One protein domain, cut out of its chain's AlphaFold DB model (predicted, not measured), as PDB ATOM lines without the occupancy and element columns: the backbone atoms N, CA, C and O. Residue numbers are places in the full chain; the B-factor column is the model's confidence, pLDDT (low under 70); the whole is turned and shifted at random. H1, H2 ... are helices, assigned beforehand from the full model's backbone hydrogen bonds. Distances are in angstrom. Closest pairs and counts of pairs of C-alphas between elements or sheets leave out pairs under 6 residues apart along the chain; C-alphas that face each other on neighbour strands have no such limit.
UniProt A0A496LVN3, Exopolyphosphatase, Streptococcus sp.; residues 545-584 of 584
ATOM      1  N   GLU A 545      39.183  22.611 -51.532       67.69
ATOM      2  CA  GLU A 545      39.728  21.415 -52.166       67.69
ATOM      3  C   GLU A 545      41.217  21.279 -51.814       67.69
ATOM      4  O   GLU A 545      42.018  22.189 -52.046       67.69
ATOM      5  N   VAL A 546      41.594  20.146 -51.218       72.75
ATOM      6  CA  VAL A 546      42.969  19.899 -50.772       72.75
ATOM      7  C   VAL A 546      43.752  19.250 -51.908       72.75
ATOM      8  O   VAL A 546      43.539  18.083 -52.229       72.75
ATOM      9  N   LYS A 547      44.678  20.008 -52.502       77.94
ATOM     10  CA  LYS A 547      45.651  19.473 -53.463       77.94
ATOM     11  C   LYS A 547      46.674  18.588 -52.761       77.94
ATOM     12  O   LYS A 547      47.031  18.829 -51.605       77.94
ATOM     13  N   GLY A 548      47.197  17.597 -53.481       82.31
ATOM     14  CA  GLY A 548      48.349  16.836 -53.002       82.31
ATOM     15  C   GLY A 548      49.568  17.742 -52.781       82.31
ATOM     16  O   GLY A 548      49.664  18.837 -53.342       82.31
ATOM     17  N   ILE A 549      50.524  17.289 -51.964       83.69
ATOM     18  CA  ILE A 549      51.760  18.048 -51.703       83.69
ATOM     19  C   ILE A 549      52.516  18.329 -53.009       83.69
ATOM     20  O   ILE A 549      52.931  19.464 -53.228       83.69
ATOM     21  N   ASP A 550      52.633  17.331 -53.888       89.00
ATOM     22  CA  ASP A 550      53.348  17.471 -55.163       89.00
ATOM     23  C   ASP A 550      52.651  18.474 -56.095       89.00
ATOM     24  O   ASP A 550      53.286  19.390 -56.612       89.00
ATOM     25  N   GLU A 551      51.322  18.395 -56.214       87.19
ATOM     26  CA  GLU A 551      50.521  19.329 -57.020       87.19
ATOM     27  C   GLU A 551      50.598  20.767 -56.493       87.19
ATOM     28  O   GLU A 551      50.588  21.730 -57.262       87.19
ATOM     29  N   THR A 552      50.670  20.920 -55.169       85.00
ATOM     30  CA  THR A 552      50.826  22.220 -54.512       85.00
ATOM     31  C   THR A 552      52.205  22.800 -54.812       85.00
ATOM     32  O   THR A 552      52.316  23.989 -55.110       85.00
ATOM     33  N   LEU A 553      53.253  21.971 -54.773       86.62
ATOM     34  CA  LEU A 553      54.617  22.387 -55.094       86.62
ATOM     35  C   LEU A 553      54.724  22.844 -56.555       86.62
ATOM     36  O   LEU A 553      55.243  23.930 -56.824       86.62
ATOM     37  N   ASP A 554      54.166  22.058 -57.477       90.56
ATOM     38  CA  ASP A 554      54.120  22.377 -58.904       90.56
ATOM     39  C   ASP A 554      53.376  23.693 -59.159       90.56
ATOM     40  O   ASP A 554      53.846  24.547 -59.916       90.56
ATOM     41  N   TYR A 555      52.237  23.897 -58.489       84.44
ATOM     42  CA  TYR A 555      51.460  25.128 -58.604       84.44
ATOM     43  C   TYR A 555      52.234  26.350 -58.099       84.44
ATOM     44  O   TYR A 555      52.263  27.380 -58.778       84.44
ATOM     45  N   VAL A 556      52.872  26.247 -56.928       89.81
ATOM     46  CA  VAL A 556      53.642  27.343 -56.320       89.81
ATOM     47  C   VAL A 556      54.814  27.742 -57.212       89.81
ATOM     48  O   VAL A 556      55.015  28.934 -57.443       89.81
ATOM     49  N   ILE A 557      55.547  26.767 -57.763       89.62
ATOM     50  CA  ILE A 557      56.671  27.021 -58.674       89.62
ATOM     51  C   ILE A 557      56.176  27.660 -59.973       89.62
ATOM     52  O   ILE A 557      56.736  28.660 -60.422       89.62
ATOM     53  N   LYS A 558      55.114  27.108 -60.573       90.56
ATOM     54  CA  LYS A 558      54.581  27.581 -61.857       90.56
ATOM     55  C   LYS A 558      54.052  29.012 -61.781       90.56
ATOM     56  O   LYS A 558      54.273  29.787 -62.708       90.56
ATOM     57  N   ASN A 559      53.347  29.349 -60.705       84.75
ATOM     58  CA  ASN A 559      52.645  30.627 -60.568       84.75
ATOM     59  C   ASN A 559      53.378  31.621 -59.657       84.75
ATOM     60  O   ASN A 559      52.854  32.696 -59.376       84.75
ATOM     61  N   ASN A 560      54.581  31.265 -59.190       86.88
ATOM     62  CA  ASN A 560      55.421  32.072 -58.306       86.88
ATOM     63  C   ASN A 560      54.658  32.593 -57.067       86.88
ATOM     64  O   ASN A 560      54.772  33.758 -56.682       86.88
ATOM     65  N   SER A 561      53.809  31.737 -56.493       82.06
ATOM     66  CA  SER A 561      52.862  32.102 -55.435       82.06
ATOM     67  C   SER A 561      53.503  32.082 -54.043       82.06
ATOM     68  O   SER A 561      54.392  31.283 -53.761       82.06
ATOM     69  N   SER A 562      53.015  32.927 -53.135       83.06
ATOM     70  CA  SER A 562      53.374  32.871 -51.710       83.06
ATOM     71  C   SER A 562      52.589  31.770 -50.989       83.06
ATOM     72  O   SER A 562      51.425  31.534 -51.307       83.06
ATOM     73  N   LEU A 563      53.198  31.125 -49.987       82.81
ATOM     74  CA  LEU A 563      52.556  30.068 -49.196       82.81
ATOM     75  C   LEU A 563      52.124  30.587 -47.817       82.81
ATOM     76  O   LEU A 563      52.930  31.158 -47.083       82.81
ATOM     77  N   ILE A 564      50.872  30.318 -47.443       79.94
ATOM     78  CA  ILE A 564      50.345  30.484 -46.081       79.94
ATOM     79  C   ILE A 564      49.879  29.109 -45.602       79.94
ATOM     80  O   ILE A 564      49.278  28.355 -46.365       79.94
ATOM     81  N   ARG A 565      50.170  28.764 -44.345       79.88
ATOM     82  CA  ARG A 565      49.790  27.482 -43.745       79.88
ATOM     83  C   ARG A 565      48.669  27.688 -42.731       79.88
ATOM     84  O   ARG A 565      48.863  28.397 -41.750       79.88
ATOM     85  N   PHE A 566      47.557  26.997 -42.946       77.75
ATOM     86  CA  PHE A 566      46.480  26.824 -41.973       77.75
ATOM     87  C   PHE A 566      46.525  25.394 -41.425       77.75
ATOM     88  O   PHE A 566      46.937  24.478 -42.139       77.75
ATOM     89  N   GLY A 567      46.170  25.195 -40.158       78.44
ATOM     90  CA  GLY A 567      45.900  23.869 -39.611       78.44
ATOM     91  C   GLY A 567      44.416  23.523 -39.715       78.44
ATOM     92  O   GLY A 567      43.573  24.366 -40.028       78.44
ATOM     93  N   ASP A 568      44.089  22.263 -39.436       77.31
ATOM     94  CA  ASP A 568      42.713  21.762 -39.528       77.31
ATOM     95  C   ASP A 568      41.768  22.505 -38.572       77.31
ATOM     96  O   ASP A 568      40.597  22.708 -38.878       77.31
ATOM     97  N   GLY A 569      42.272  22.949 -37.415       79.25
ATOM     98  CA  GLY A 569      41.509  23.758 -36.463       79.25
ATOM     99  C   GLY A 569      41.147  25.132 -37.027       79.25
ATOM    100  O   GLY A 569      39.997  25.546 -36.926       79.25
ATOM    101  N   GLU A 570      42.098  25.816 -37.668       80.31
ATOM    102  CA  GLU A 570      41.858  27.107 -38.314       80.31
ATOM    103  C   GLU A 570      40.895  26.977 -39.499       80.31
ATOM    104  O   GLU A 570      40.008  27.811 -39.651       80.31
ATOM    105  N   ILE A 571      41.016  25.914 -40.300       78.62
ATOM    106  CA  ILE A 571      40.083  25.637 -41.401       78.62
ATOM    107  C   ILE A 571      38.672  25.341 -40.873       78.62
ATOM    108  O   ILE A 571      37.699  25.846 -41.427       78.62
ATOM    109  N   ASN A 572      38.547  24.585 -39.777       75.81
ATOM    110  CA  ASN A 572      37.256  24.333 -39.133       75.81
ATOM    111  C   ASN A 572      36.612  25.626 -38.619       75.81
ATOM    112  O   ASN A 572      35.438  25.859 -38.890       75.81
ATOM    113  N   LEU A 573      37.384  26.496 -37.961       74.31
ATOM    114  CA  LEU A 573      36.896  27.801 -37.508       74.31
ATOM    115  C   LEU A 573      36.463  28.695 -38.679       74.31
ATOM    116  O   LEU A 573      35.406  29.315 -38.611       74.31
ATOM    117  N   LEU A 574      37.239  28.736 -39.769       69.81
ATOM    118  CA  LEU A 574      36.886  29.482 -40.986       69.81
ATOM    119  C   LEU A 574      35.602  28.955 -41.643       69.81
ATOM    120  O   LEU A 574      34.849  29.728 -42.227       69.81
ATOM    121  N   ALA A 575      35.333  27.656 -41.518       68.25
ATOM    122  CA  ALA A 575      34.120  27.012 -42.010       68.25
ATOM    123  C   ALA A 575      32.929  27.090 -41.023       68.25
ATOM    124  O   ALA A 575      31.859  26.542 -41.309       68.25
ATOM    125  N   GLY A 576      33.094  27.775 -39.882       67.50
ATOM    126  CA  GLY A 576      32.062  27.945 -38.854       67.50
ATOM    127  C   GLY A 576      31.800  26.689 -38.021       67.50
ATOM    128  O   GLY A 576      30.709  26.534 -37.479       67.50
ATOM    129  N   TYR A 577      32.762  25.767 -37.949       74.44
ATOM    130  CA  TYR A 577      32.694  24.596 -37.080       74.44
ATOM    131  C   TYR A 577      33.390  24.868 -35.749       74.44
ATOM    132  O   TYR A 577      34.481  25.440 -35.691       74.44
ATOM    133  N   SER A 578      32.771  24.392 -34.671       76.94
ATOM    134  CA  SER A 578      33.382  24.391 -33.344       76.94
ATOM    135  C   SER A 578      34.650  23.533 -33.334       76.94
ATOM    136  O   SER A 578      34.720  22.480 -33.972       76.94
ATOM    137  N   ILE A 579      35.648  23.962 -32.570       82.31
ATOM    138  CA  ILE A 579      36.843  23.168 -32.257       82.31
ATOM    139  C   ILE A 579      36.775  22.736 -30.785       82.31
ATOM    140  O   ILE A 579      36.050  23.364 -30.019       82.31
ATOM    141  N   PRO A 580      37.528  21.713 -30.330       78.00
ATOM    142  CA  PRO A 580      37.344  21.103 -29.002       78.00
ATOM    143  C   PRO A 580      37.352  22.040 -27.778       78.00
ATOM    144  O   PRO A 580      36.964  21.612 -26.695       78.00
ATOM    145  N   TYR A 581      37.812  23.287 -27.924       78.31
ATOM    146  CA  TYR A 581      37.908  24.277 -26.848       78.31
ATOM    147  C   TYR A 581      37.242  25.626 -27.184       78.31
ATOM    148  O   TYR A 581      37.420  26.583 -26.433       78.31
ATOM    149  N   GLN A 582      36.510  25.727 -28.300       69.75
ATOM    150  CA  GLN A 582      35.800  26.939 -28.716       69.75
ATOM    151  C   GLN A 582      34.567  26.568 -29.555       69.75
ATOM    152  O   GLN A 582      34.706  26.097 -30.687       69.75
ATOM    153  N   ASP A 583      33.383  26.818 -28.993       67.50
ATOM    154  CA  ASP A 583      32.099  26.705 -29.693       67.50
ATOM    155  C   ASP A 583      31.867  27.947 -30.565       67.50
ATOM    156  O   ASP A 583      32.208  29.064 -30.161       67.50
ATOM    157  N   TYR A 584      31.328  27.734 -31.768       57.88
ATOM    158  CA  TYR A 584      31.143  28.746 -32.814       57.88
ATOM    159  C   TYR A 584      29.686  28.802 -33.262       57.88
ATOM    160  O   TYR A 584      29.088  27.705 -33.377       57.88
TER     161      TYR A 584
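This is residues 545 to 584 of the 584 residues of the protein "Exopolyphosphatase" of Streptococcus sp. (UniProt A0A496LVN3). Two short helices, H1 and H2, are set well apart along a rod and joined by a drawn-out link, residues 560 to 567. A tail with no named element, residues 575 to 584, lies beyond H2 and makes the other end of the rod from H1. The printed part has 40 residues, with H1 and then H2 along the chain and no named strand. The class is all helix, though under half of the residues, 18 of 40, are in named elements. The whole is only just extended, close to loose, with a radius of gyration of the C-alphas of 13.7 A and spans of 39 by 17 by 12 A.

H1, residues 549 to 559, is the longest helix. H2, residues 568 to 574, follows it after a short link of 8 residues. The two are apart, with no C-alpha of the one within 8 A of the other. In H1 and H2, every O i to N i+4 pair is within hydrogen-bond range.

H1 measures 15.4 A from C-alpha 549 at (51.760, 18.048, -51.703) to C-alpha 559. H2 measures 9.8 A and ends at C-alpha 574, (36.886, 29.482, -40.986).

The C-alphas farthest apart, of Lys 558 and Asp 583, are 39.3 A apart. The printed part has no cut. The model's pLDDT is under 70 at residues 545, 574 to 576 and 582 to 584.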